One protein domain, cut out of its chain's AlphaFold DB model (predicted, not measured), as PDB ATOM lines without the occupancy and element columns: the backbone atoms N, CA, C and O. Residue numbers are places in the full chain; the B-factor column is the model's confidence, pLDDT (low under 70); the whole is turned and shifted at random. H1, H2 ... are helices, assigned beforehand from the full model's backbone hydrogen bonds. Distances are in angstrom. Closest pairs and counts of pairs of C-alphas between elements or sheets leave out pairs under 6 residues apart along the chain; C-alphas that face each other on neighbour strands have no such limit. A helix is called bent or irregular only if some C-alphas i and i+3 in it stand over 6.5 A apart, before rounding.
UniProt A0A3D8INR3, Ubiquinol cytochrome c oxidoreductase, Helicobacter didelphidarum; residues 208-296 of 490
ATOM      1  N   TYR A 208     -53.494 -50.707-171.494       87.75
ATOM      2  CA  TYR A 208     -53.293 -49.543-170.640       87.75
ATOM      3  C   TYR A 208     -54.642 -48.977-170.173       87.75
ATOM      4  O   TYR A 208     -54.906 -48.930-168.973       87.75
ATOM      5  N   ASP A 209     -55.538 -48.679-171.115       84.62
ATOM      6  CA  ASP A 209     -56.844 -48.070-170.838       84.62
ATOM      7  C   ASP A 209     -57.717 -48.968-169.941       84.62
ATOM      8  O   ASP A 209     -58.345 -48.496-168.994       84.62
ATOM      9  N   SER A 210     -57.682 -50.290-170.157       81.19
ATOM     10  CA  SER A 210     -58.435 -51.258-169.349       81.19
ATOM     11  C   SER A 210     -58.079 -51.236-167.861       81.19
ATOM     12  O   SER A 210     -58.952 -51.472-167.029       81.19
ATOM     13  N   LYS A 211     -56.824 -50.928-167.505       80.44
ATOM     14  CA  LYS A 211     -56.394 -50.818-166.105       80.44
ATOM     15  C   LYS A 211     -57.079 -49.634-165.427       80.44
ATOM     16  O   LYS A 211     -57.557 -49.774-164.304       80.44
ATOM     17  N   PHE A 212     -57.174 -48.497-166.115       79.75
ATOM     18  CA  PHE A 212     -57.878 -47.321-165.602       79.75
ATOM     19  C   PHE A 212     -59.383 -47.555-165.545       79.75
ATOM     20  O   PHE A 212     -60.004 -47.216-164.545       79.75
ATOM     21  N   PHE A 213     -59.958 -48.209-166.558       84.44
ATOM     22  CA  PHE A 213     -61.375 -48.577-166.542       84.44
ATOM     23  C   PHE A 213     -61.698 -49.536-165.398       84.44
ATOM     24  O   PHE A 213     -62.716 -49.369-164.741       84.44
ATOM     25  N   ALA A 214     -60.826 -50.506-165.105       81.50
ATOM     26  CA  ALA A 214     -61.014 -51.423-163.987       81.50
ATOM     27  C   ALA A 214     -60.992 -50.697-162.633       81.50
ATOM     28  O   ALA A 214     -61.863 -50.951-161.803       81.50
ATOM     29  N   LEU A 215     -60.043 -49.775-162.426       81.19
ATOM     30  CA  LEU A 215     -59.966 -48.958-161.209       81.19
ATOM     31  C   LEU A 215     -61.192 -48.048-161.061       81.19
ATOM     32  O   LEU A 215     -61.845 -48.069-160.021       81.19
ATOM     33  N   HIS A 216     -61.556 -47.330-162.126       86.00
ATOM     34  CA  HIS A 216     -62.759 -46.493-162.182       86.00
ATOM     35  C   HIS A 216     -64.023 -47.300-161.870       86.00
ATOM     36  O   HIS A 216     -64.793 -46.959-160.974       86.00
ATOM     37  N   ASN A 217     -64.215 -48.429-162.555       88.94
ATOM     38  CA  ASN A 217     -65.372 -49.294-162.350       88.94
ATOM     39  C   ASN A 217     -65.417 -49.863-160.930       88.94
ATOM     40  O   ASN A 217     -66.506 -50.013-160.377       88.94
ATOM     41  N   GLN A 218     -64.268 -50.180-160.327       88.00
ATOM     42  CA  GLN A 218     -64.193 -50.631-158.939       88.00
ATOM     43  C   GLN A 218     -64.651 -49.531-157.970       88.00
ATOM     44  O   GLN A 218     -65.469 -49.802-157.091       88.00
ATOM     45  N   GLU A 219     -64.175 -48.295-158.138       88.75
ATOM     46  CA  GLU A 219     -64.594 -47.154-157.312       88.75
ATOM     47  C   GLU A 219     -66.094 -46.872-157.450       88.75
ATOM     48  O   GLU A 219     -66.813 -46.823-156.449       88.75
ATOM     49  N   VAL A 220     -66.594 -46.795-158.686       90.25
ATOM     50  CA  VAL A 220     -68.016 -46.566-158.974       90.25
ATOM     51  C   VAL A 220     -68.886 -47.702-158.426       90.25
ATOM     52  O   VAL A 220     -69.944 -47.445-157.851       90.25
ATOM     53  N   THR A 221     -68.443 -48.959-158.530       91.12
ATOM     54  CA  THR A 221     -69.168 -50.115-157.968       91.12
ATOM     55  C   THR A 221     -69.244 -50.033-156.446       91.12
ATOM     56  O   THR A 221     -70.323 -50.215-155.880       91.12
ATOM     57  N   ASN A 222     -68.146 -49.668-155.779       90.38
ATOM     58  CA  ASN A 222     -68.137 -49.443-154.333       90.38
ATOM     59  C   ASN A 222     -69.104 -48.319-153.934       90.38
ATOM     60  O   ASN A 222     -69.781 -48.418-152.911       90.38
ATOM     61  N   TRP A 223     -69.202 -47.249-154.729       91.12
ATOM     62  CA  TRP A 223     -70.178 -46.183-154.499       91.12
ATOM     63  C   TRP A 223     -71.615 -46.660-154.692       91.12
ATOM     64  O   TRP A 223     -72.457 -46.378-153.843       91.12
ATOM     65  N   ILE A 224     -71.893 -47.446-155.734       89.94
ATOM     66  CA  ILE A 224     -73.210 -48.060-155.948       89.94
ATOM     67  C   ILE A 224     -73.604 -48.924-154.742       89.94
ATOM     68  O   ILE A 224     -74.736 -48.832-154.261       89.94
ATOM     69  N   GLU A 225     -72.692 -49.755-154.236       89.00
ATOM     70  CA  GLU A 225     -72.933 -50.586-153.052       89.00
ATOM     71  C   GLU A 225     -73.153 -49.745-151.791       89.00
ATOM     72  O   GLU A 225     -74.097 -50.000-151.041       89.00
ATOM     73  N   ARG A 226     -72.333 -48.710-151.570       86.62
ATOM     74  CA  ARG A 226     -72.499 -47.770-150.451       86.62
ATOM     75  C   ARG A 226     -73.871 -47.106-150.485       86.62
ATOM     76  O   ARG A 226     -74.559 -47.145-149.472       86.62
ATOM     77  N   THR A 227     -74.294 -46.572-151.629       84.69
ATOM     78  CA  THR A 227     -75.606 -45.926-151.786       84.69
ATOM     79  C   THR A 227     -76.750 -46.904-151.520       84.69
ATOM     80  O   THR A 227     -77.689 -46.560-150.809       84.69
ATOM     81  N   LYS A 228     -76.655 -48.153-152.001       82.75
ATOM     82  CA  LYS A 228     -77.665 -49.201-151.746       82.75
ATOM     83  C   LYS A 228     -77.761 -49.624-150.275       82.75
ATOM     84  O   LYS A 228     -78.817 -50.076-149.841       82.75
ATOM     85  N   ASN A 229     -76.669 -49.513-149.519       80.94
ATOM     86  CA  ASN A 229     -76.616 -49.912-148.112       80.94
ATOM     87  C   ASN A 229     -77.166 -48.845-147.148       80.94
ATOM     88  O   ASN A 229     -77.439 -49.164-145.986       80.94
ATOM     89  N   ILE A 230     -77.359 -47.601-147.600       79.31
ATOM     90  CA  ILE A 230     -77.995 -46.544-146.805       79.31
ATOM     91  C   ILE A 230     -79.519 -46.739-146.877       79.31
ATOM     92  O   ILE A 230     -80.109 -46.755-147.953       79.31
ATOM     93  N   LYS A 231     -80.169 -46.927-145.721       66.56
ATOM     94  CA  LYS A 231     -81.621 -47.151-145.621       66.56
ATOM     95  C   LYS A 231     -82.358 -45.837-145.349       66.56
ATOM     96  O   LYS A 231     -81.961 -45.113-144.442       66.56
ATOM     97  N   GLY A 232     -83.473 -45.601-146.043       65.81
ATOM     98  CA  GLY A 232     -84.370 -44.454-145.828       65.81
ATOM     99  C   GLY A 232     -84.516 -43.561-147.064       65.81
ATOM    100  O   GLY A 232     -83.756 -43.702-148.017       65.81
ATOM    101  N   GLU A 233     -85.496 -42.653-147.049       67.56
ATOM    102  CA  GLU A 233     -85.780 -41.720-148.159       67.56
ATOM    103  C   GLU A 233     -84.632 -40.717-148.418       67.56
ATOM    104  O   GLU A 233     -84.518 -40.189-149.515       67.56
ATOM    105  N   GLU A 234     -83.720 -40.522-147.456       70.75
ATOM    106  CA  GLU A 234     -82.591 -39.572-147.533       70.75
ATOM    107  C   GLU A 234     -81.244 -40.221-147.927       70.75
ATOM    108  O   GLU A 234     -80.169 -39.641-147.728       70.75
ATOM    109  N   ALA A 235     -81.264 -41.446-148.463       74.88
ATOM    110  CA  ALA A 235     -80.052 -42.211-148.765       74.88
ATOM    111  C   ALA A 235     -79.114 -41.509-149.766       74.88
ATOM    112  O   ALA A 235     -77.898 -41.477-149.558       74.88
ATOM    113  N   GLU A 236     -79.674 -40.906-150.818       80.06
ATOM    114  CA  GLU A 236     -78.905 -40.179-151.836       80.06
ATOM    115  C   GLU A 236     -78.273 -38.905-151.263       80.06
ATOM    116  O   GLU A 236     -77.074 -38.686-151.430       80.06
ATOM    117  N   ALA A 237     -79.038 -38.106-150.511       83.00
ATOM    118  CA  ALA A 237     -78.541 -36.891-149.864       83.00
ATOM    119  C   ALA A 237     -77.411 -37.194-148.864       83.00
ATOM    120  O   ALA A 237     -76.384 -36.511-148.841       83.00
ATOM    121  N   THR A 238     -77.565 -38.272-148.089       84.50
ATOM    122  CA  THR A 238     -76.545 -38.737-147.141       84.50
ATOM    123  C   THR A 238     -75.263 -39.146-147.866       84.50
ATOM    124  O   THR A 238     -74.174 -38.731-147.464       84.50
ATOM    125  N   PHE A 239     -75.366 -39.914-148.957       88.19
ATOM    126  CA  PHE A 239     -74.201 -40.295-149.756       88.19
ATOM    127  C   PHE A 239     -73.490 -39.074-150.341       88.19
ATOM    128  O   PHE A 239     -72.279 -38.946-150.160       88.19
ATOM    129  N   LEU A 240     -74.232 -38.167-150.984       87.56
ATOM    130  CA  LEU A 240     -73.672 -36.963-151.601       87.56
ATOM    131  C   LEU A 240     -72.911 -36.123-150.570       87.56
ATOM    132  O   LEU A 240     -71.766 -35.763-150.807       87.56
ATOM    133  N   SER A 241     -73.469 -35.932-149.370       87.88
ATOM    134  CA  SER A 241     -72.791 -35.196-148.291       87.88
ATOM    135  C   SER A 241     -71.474 -35.829-147.810       87.88
ATOM    136  O   SER A 241     -70.654 -35.148-147.198       87.88
ATOM    137  N   SER A 242     -71.260 -37.123-148.082       88.44
ATOM    138  CA  SER A 242     -70.040 -37.848-147.707       88.44
ATOM    139  C   SER A 242     -68.904 -37.723-148.725       88.44
ATOM    140  O   SER A 242     -67.790 -38.165-148.437       88.44
ATOM    141  N   LEU A 243     -69.184 -37.163-149.904       90.00
ATOM    142  CA  LEU A 243     -68.222 -37.035-150.989       90.00
ATOM    143  C   LEU A 243     -67.283 -35.843-150.777       90.00
ATOM    144  O   LEU A 243     -67.665 -34.794-150.257       90.00
ATOM    145  N   ASN A 244     -66.049 -35.972-151.249       92.38
ATOM    146  CA  ASN A 244     -65.114 -34.860-151.346       92.38
ATOM    147  C   ASN A 244     -65.433 -33.958-152.560       92.38
ATOM    148  O   ASN A 244     -66.350 -34.218-153.341       92.38
ATOM    149  N   ASN A 245     -64.684 -32.864-152.721       91.62
ATOM    150  CA  ASN A 245     -64.942 -31.882-153.779       91.62
ATOM    151  C   ASN A 245     -64.769 -32.442-155.204       91.62
ATOM    152  O   ASN A 245     -65.517 -32.050-156.097       91.62
ATOM    153  N   GLU A 246     -63.800 -33.330-155.436       87.81
ATOM    154  CA  GLU A 246     -63.570 -33.927-156.759       87.81
ATOM    155  C   GLU A 246     -64.649 -34.959-157.094       87.81
ATOM    156  O   GLU A 246     -65.192 -34.961-158.197       87.81
ATOM    157  N   GLU A 247     -65.052 -35.763-156.115       90.62
ATOM    158  CA  GLU A 247     -66.161 -36.708-156.259       90.62
ATOM    159  C   GLU A 247     -67.482 -35.978-156.565       90.62
ATOM    160  O   GLU A 247     -68.218 -36.373-157.468       90.62
ATOM    161  N   HIS A 248     -67.752 -34.846-155.901       90.19
ATOM    162  CA  HIS A 248     -68.900 -33.992-156.226       90.19
ATOM    163  C   HIS A 248     -68.859 -33.473-157.668       90.19
ATOM    164  O   HIS A 248     -69.879 -33.485-158.362       90.19
ATOM    165  N   LYS A 249     -67.692 -33.014-158.141       91.62
ATOM    166  CA  LYS A 249     -67.531 -32.578-159.538       91.62
ATOM    167  C   LYS A 249     -67.810 -33.723-160.503       91.62
ATOM    168  O   LYS A 249     -68.501 -33.508-161.496       91.62
ATOM    169  N   PHE A 250     -67.328 -34.925-160.195       91.12
ATOM    170  CA  PHE A 250     -67.588 -36.103-161.010       91.12
ATOM    171  C   PHE A 250     -69.090 -36.413-161.093       91.12
ATOM    172  O   PHE A 250     -69.624 -36.488-162.198       91.12
ATOM    173  N   ILE A 251     -69.815 -36.477-159.971       91.69
ATOM    174  CA  ILE A 251     -71.275 -36.700-159.986       91.69
ATOM    175  C   ILE A 251     -72.011 -35.613-160.786       91.69
ATOM    176  O   ILE A 251     -72.884 -35.920-161.601       91.69
ATOM    177  N   ASN A 252     -71.630 -34.344-160.624       91.62
ATOM    178  CA  ASN A 252     -72.208 -33.244-161.399       91.62
ATOM    179  C   ASN A 252     -71.908 -33.367-162.902       91.62
ATOM    180  O   ASN A 252     -72.755 -33.028-163.730       91.62
ATOM    181  N   SER A 253     -70.735 -33.889-163.268       92.56
ATOM    182  CA  SER A 253     -70.398 -34.177-164.664       92.56
ATOM    183  C   SER A 253     -71.282 -35.287-165.248       92.56
ATOM    184  O   SER A 253     -71.740 -35.155-166.383       92.56
ATOM    185  N   LEU A 254     -71.615 -36.323-164.466       92.69
ATOM    186  CA  LEU A 254     -72.547 -37.377-164.882       92.69
ATOM    187  C   LEU A 254     -73.957 -36.828-165.112       92.69
ATOM    188  O   LEU A 254     -74.592 -37.168-166.108       92.69
ATOM    189  N   LEU A 255     -74.425 -35.931-164.238       93.56
ATOM    190  CA  LEU A 255     -75.701 -35.238-164.428       93.56
ATOM    191  C   LEU A 255     -75.699 -34.412-165.724       93.56
ATOM    192  O   LEU A 255     -76.656 -34.467-166.496       93.56
ATOM    193  N   ALA A 256     -74.628 -33.655-165.981       90.88
ATOM    194  CA  ALA A 256     -74.493 -32.872-167.206       90.88
ATOM    195  C   ALA A 256     -74.484 -33.768-168.458       90.88
ATOM    196  O   ALA A 256     -75.163 -33.458-169.438       90.88
ATOM    197  N   MET A 257     -73.783 -34.904-168.409       90.62
ATOM    198  CA  MET A 257     -73.770 -35.895-169.488       90.62
ATOM    199  C   MET A 257     -75.149 -36.520-169.724       90.62
ATOM    200  O   MET A 257     -75.560 -36.647-170.875       90.62
ATOM    201  N   ALA A 258     -75.895 -36.856-168.670       91.69
ATOM    202  CA  ALA A 258     -77.248 -37.396-168.800       91.69
ATOM    203  C   ALA A 258     -78.201 -36.397-169.477       91.69
ATOM    204  O   ALA A 258     -78.911 -36.759-170.418       91.69
ATOM    205  N   LYS A 259     -78.136 -35.119-169.080       92.44
ATOM    206  CA  LYS A 259     -78.879 -34.026-169.729       92.44
ATOM    207  C   LYS A 259     -78.498 -33.866-171.199       92.44
ATOM    208  O   LYS A 259     -79.370 -33.708-172.048       92.44
ATOM    209  N   ALA A 260     -77.204 -33.907-171.514       89.94
ATOM    210  CA  ALA A 260     -76.728 -33.819-172.892       89.94
ATOM    211  C   ALA A 260     -77.185 -35.018-173.740       89.94
ATOM    212  O   ALA A 260     -77.554 -34.850-174.900       89.94
ATOM    213  N   ASN A 261     -77.213 -36.221-173.161       89.56
ATOM    214  CA  ASN A 261     -77.635 -37.429-173.862       89.56
ATOM    215  C   ASN A 261     -79.138 -37.430-174.189       89.56
ATOM    216  O   ASN A 261     -79.517 -37.901-175.255       89.56
ATOM    217  N   GLU A 262     -79.994 -36.856-173.336       90.31
ATOM    218  CA  GLU A 262     -81.405 -36.638-173.697       90.31
ATOM    219  C   GLU A 262     -81.552 -35.712-174.907       90.31
ATOM    220  O   GLU A 262     -82.347 -35.988-175.802       90.31
ATOM    221  N   LYS A 263     -80.745 -34.645-174.973       88.81
ATOM    222  CA  LYS A 263     -80.766 -33.693-176.095       88.81
ATOM    223  C   LYS A 263     -80.250 -34.300-177.398       88.81
ATOM    224  O   LYS A 263     -80.663 -33.874-178.466       88.81
ATOM    225  N   LYS A 264     -79.384 -35.317-177.327       89.31
ATOM    226  CA  LYS A 264     -78.752 -35.960-178.494       89.31
ATOM    227  C   LYS A 264     -79.752 -36.526-179.508       89.31
ATOM    228  O   LYS A 264     -79.425 -36.616-180.688       89.31
ATOM    229  N   TYR A 265     -80.934 -36.937-179.055       84.31
ATOM    230  CA  TYR A 265     -81.958 -37.562-179.897       84.31
ATOM    231  C   TYR A 265     -83.098 -36.607-180.283       84.31
ATOM    232  O   TYR A 265     -84.070 -37.051-180.889       84.31
ATOM    233  N   LEU A 266     -82.987 -35.323-179.932       89.38
ATOM    234  CA  LEU A 266     -83.971 -34.286-180.231       89.38
ATOM    235  C   LEU A 266     -83.516 -33.444-181.431       89.38
ATOM    236  O   LEU A 266     -82.324 -33.212-181.630       89.38
ATOM    237  N   SER A 267     -84.471 -32.964-182.223       92.38
ATOM    238  CA  SER A 267     -84.229 -31.914-183.221       92.38
ATOM    239  C   SER A 267     -83.989 -30.552-182.557       92.38
ATOM    240  O   SER A 267     -84.370 -30.349-181.408       92.38
ATOM    241  N   GLU A 268     -83.404 -29.584-183.274       86.69
ATOM    242  CA  GLU A 268     -83.173 -28.224-182.744       86.69
ATOM    243  C   GLU A 268     -84.455 -27.580-182.191       86.69
ATOM    244  O   GLU A 268     -84.440 -27.022-181.099       86.69
ATOM    245  N   ALA A 269     -85.586 -27.740-182.888       90.44
ATOM    246  CA  ALA A 269     -86.876 -27.213-182.440       90.44
ATOM    247  C   ALA A 269     -87.382 -27.885-181.147       90.44
ATOM    248  O   ALA A 269     -87.947 -27.219-180.281       90.44
ATOM    249  N   GLU A 270     -87.164 -29.194-180.991       91.56
ATOM    250  CA  GLU A 270     -87.522 -29.923-179.766       91.56
ATOM    251  C   GLU A 270     -86.576 -29.603-178.606       91.56
ATOM    252  O   GLU A 270     -86.996 -29.625-177.448       91.56
ATOM    253  N   ILE A 271     -85.302 -29.312-178.901       85.69
ATOM    254  CA  ILE A 271     -84.353 -28.824-177.903       85.69
ATOM    255  C   ILE A 271     -84.837 -27.475-177.388       85.69
ATOM    256  O   ILE A 271     -84.962 -27.348-176.179       85.69
ATOM    257  N   ASP A 272     -85.170 -26.515-178.253       90.00
ATOM    258  CA  ASP A 272     -85.648 -25.190-177.833       90.00
ATOM    259  C   ASP A 272     -86.902 -25.263-176.947       90.00
ATOM    260  O   ASP A 272     -87.002 -24.539-175.958       90.00
ATOM    261  N   GLU A 273     -87.828 -26.179-177.244       92.81
ATOM    262  CA  GLU A 273     -89.037 -26.380-176.436       92.81
ATOM    263  C   GLU A 273     -88.741 -27.024-175.069       92.81
ATOM    264  O   GLU A 273     -89.337 -26.650-174.058       92.81
ATOM    265  N   LYS A 274     -87.815 -27.991-175.014       91.44
ATOM    266  CA  LYS A 274     -87.564 -28.821-173.818       91.44
ATOM    267  C   LYS A 274     -86.319 -28.425-173.028       91.44
ATOM    268  O   LYS A 274     -86.036 -29.035-171.995       91.44
ATOM    269  N   ASN A 275     -85.549 -27.439-173.486       89.56
ATOM    270  CA  ASN A 275     -84.236 -27.119-172.925       89.56
ATOM    271  C   ASN A 275     -84.324 -26.786-171.433       89.56
ATOM    272  O   ASN A 275     -83.548 -27.320-170.642       89.56
ATOM    273  N   ASP A 276     -85.284 -25.943-171.053       91.69
ATOM    274  CA  ASP A 276     -85.468 -25.503-169.669       91.69
ATOM    275  C   ASP A 276     -85.909 -26.657-168.762       91.69
ATOM    276  O   ASP A 276     -85.377 -26.813-167.662       91.69
ATOM    277  N   GLU A 277     -86.800 -27.525-169.253       93.56
ATOM    278  CA  GLU A 277     -87.232 -28.733-168.544       93.56
ATOM    279  C   GLU A 277     -86.047 -29.682-168.298       93.56
ATOM    280  O   GLU A 277     -85.805 -30.107-167.168       93.56
ATOM    281  N   ILE A 278     -85.256 -29.972-169.337       89.75
ATOM    282  CA  ILE A 278     -84.079 -30.847-169.242       89.75
ATOM    283  C   ILE A 278     -83.018 -30.227-168.322       89.75
ATOM    284  O   ILE A 278     -82.403 -30.921-167.508       89.75
ATOM    285  N   ASN A 279     -82.798 -28.913-168.409       90.06
ATOM    286  CA  ASN A 279     -81.818 -28.219-167.578       90.06
ATOM    287  C   ASN A 279     -82.231 -28.180-166.098       90.06
ATOM    288  O   ASN A 279     -81.340 -28.226-165.244       90.06
ATOM    289  N   ALA A 280     -83.532 -28.170-165.791       93.38
ATOM    290  CA  ALA A 280     -84.059 -28.199-164.427       93.38
ATOM    291  C   ALA A 280     -83.934 -29.569-163.733       93.38
ATOM    292  O   ALA A 280     -83.949 -29.624-162.503       93.38
ATOM    293  N   LYS A 281     -83.770 -30.670-164.484       92.94
ATOM    294  CA  LYS A 281     -83.611 -32.020-163.909       92.94
ATOM    295  C   LYS A 281     -82.417 -32.100-162.951       92.94
ATOM    296  O   LYS A 281     -81.341 -31.555-163.215       92.94
ATOM    297  N   THR A 282     -82.587 -32.805-161.840       92.19
ATOM    298  CA  THR A 282     -81.570 -32.994-160.793       92.19
ATOM    299  C   THR A 282     -81.037 -34.429-160.803       92.19
ATOM    300  O   THR A 282     -81.462 -35.253-161.613       92.19
ATOM    301  N   ILE A 283     -80.098 -34.746-159.904       88.75
ATOM    302  CA  ILE A 283     -79.617 -36.123-159.692       88.75
ATOM    303  C   ILE A 283     -80.795 -37.062-159.393       88.75
ATOM    304  O   ILE A 283     -80.885 -38.125-159.999       88.75
ATOM    305  N   GLU A 284     -81.737 -36.629-158.551       87.38
ATOM    306  CA  GLU A 284     -82.949 -37.386-158.206       87.38
ATOM    307  C   GLU A 284     -83.805 -37.698-159.443       87.38
ATOM    308  O   GLU A 284     -84.375 -38.779-159.547       87.38
ATOM    309  N   SER A 285     -83.860 -36.783-160.423       91.00
ATOM    310  CA  SER A 285     -84.627 -36.988-161.663       91.00
ATOM    311  C   SER A 285     -84.102 -38.152-162.509       91.00
ATOM    312  O   SER A 285     -84.881 -38.807-163.196       91.00
ATOM    313  N   TYR A 286     -82.789 -38.399-162.476       89.69
ATOM    314  CA  TYR A 286     -82.137 -39.485-163.215       89.69
ATOM    315  C   TYR A 286     -81.885 -40.734-162.357       89.69
ATOM    316  O   TYR A 286     -81.672 -41.817-162.904       89.69
ATOM    317  N   GLY A 287     -81.914 -40.583-161.031       89.50
ATOM    318  CA  GLY A 287     -81.515 -41.580-160.044       89.50
ATOM    319  C   GLY A 287     -79.994 -41.698-159.941       89.50
ATOM    320  O   GLY A 287     -79.311 -42.015-160.921       89.50
ATOM    321  N   LEU A 288     -79.441 -41.517-158.739       89.06
ATOM    322  CA  LEU A 288     -77.988 -41.523-158.531       89.06
ATOM    323  C   LEU A 288     -77.350 -42.858-158.941       89.06
ATOM    324  O   LEU A 288     -76.318 -42.884-159.609       89.06
ATOM    325  N   VAL A 289     -77.975 -43.980-158.575       89.06
ATOM    326  CA  VAL A 289     -77.467 -45.320-158.919       89.06
ATOM    327  C   VAL A 289     -77.447 -45.541-160.433       89.06
ATOM    328  O   VAL A 289     -76.503 -46.141-160.934       89.06
ATOM    329  N   SER A 290     -78.443 -45.028-161.160       89.94
ATOM    330  CA  SER A 290     -78.512 -45.125-162.624       89.94
ATOM    331  C   SER A 290     -77.398 -44.310-163.283       89.94
ATOM    332  O   SER A 290     -76.684 -44.822-164.145       89.94
ATOM    333  N   LEU A 291     -77.176 -43.071-162.825       91.06
ATOM    334  CA  LEU A 291     -76.061 -42.237-163.288       91.06
ATOM    335  C   LEU A 291     -74.708 -42.928-163.070       91.06
ATOM    336  O   LEU A 291     -73.890 -42.975-163.987       91.06
ATOM    337  N   LEU A 292     -74.498 -43.507-161.885       91.06
ATOM    338  CA  LEU A 292     -73.284 -44.258-161.567       91.06
ATOM    339  C   LEU A 292     -73.134 -45.499-162.458       91.06
ATOM    340  O   LEU A 292     -72.072 -45.710-163.036       91.06
ATOM    341  N   GLN A 293     -74.188 -46.296-162.636       90.88
ATOM    342  CA  GLN A 293     -74.154 -47.477-163.507       90.88
ATOM    343  C   GLN A 293     -73.826 -47.125-164.962       90.88
ATOM    344  O   GLN A 293     -73.010 -47.800-165.579       90.88
ATOM    345  N   ASN A 294     -74.399 -46.039-165.482       89.44
ATOM    346  CA  ASN A 294     -74.134 -45.562-166.841       89.44
ATOM    347  C   ASN A 294     -72.722 -44.985-167.020       89.44
ATOM    348  O   ASN A 294     -72.292 -44.776-168.152       89.44
ATOM    349  N   SER A 295     -72.006 -44.718-165.923       89.94
ATOM    350  CA  SER A 295     -70.612 -44.268-165.949       89.94
ATOM    351  C   SER A 295     -69.595 -45.411-165.948       89.94
ATOM    352  O   SER A 295     -68.399 -45.148-166.073       89.94
ATOM    353  N   LEU A 296     -70.040 -46.663-165.793       87.44
ATOM    354  CA  LEU A 296     -69.173 -47.833-165.914       87.44
ATOM    355  C   LEU A 296     -68.704 -47.990-167.366       87.44
ATOM    356  O   LEU A 296     -69.483 -47.840-168.306       87.44
TER     357      LEU A 296
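Overview. This is residues 208 to 296 of the 490 residues of the protein "Ubiquinol cytochrome c oxidoreductase" of Helicobacter didelphidarum (UniProt A0A3D8INR3). A long helix, H1, and a helical hairpin, H3 and H4, are bridged by the short last helix, H6, which packs on H1 and H3; H2 packs near H1's last residues. The 89 printed residues hold six named helices, H1 to H6 in order, and no named strand: all helix. The whole is only just loose, close to compact, radius of gyration of the C-alphas 14.9 A, and flat, spanning 41 by 39 by 21 A.

Arrangement. H1, residues 208 to 229, touches H2, residues 235 to 241, with residues 226 to 228 alone; closest C-alphas Thr 227 and Phe 239, 6.1 A. H3, residues 245 to 263, and H4, residues 268 to 280, form a hairpin at a shallow tilt of 32 degrees; closest C-alphas Lys 259 and Ile 278, 6.1 A. H5, residues 283 to 286, only just touches H3, with 3 pairs of C-alphas within 8 A; closest Leu 255 and Ile 283, 6.2 A. H6, residues 288 to 294, touches H1, closest C-alphas Ile 224 and Val 289, 5.9 A. O i to N i+4 pairs are all within hydrogen-bond range in H2, H3 and H6, 17 of 18 in H1, 7 of 9 in H4; H5 is too short.

Along the chain. H1, 32.4 A long, begins at C-alpha 208 (-53.293, -49.543, -170.640); H6 ends at C-alpha 294 (-74.134, -45.562, -166.841). H4 is irregular: C-alphas 273 and 276 are 7.7 A apart.

Size, cuts and confidence. The printed part has no cut. Residues 231 to 233 have pLDDT under 70.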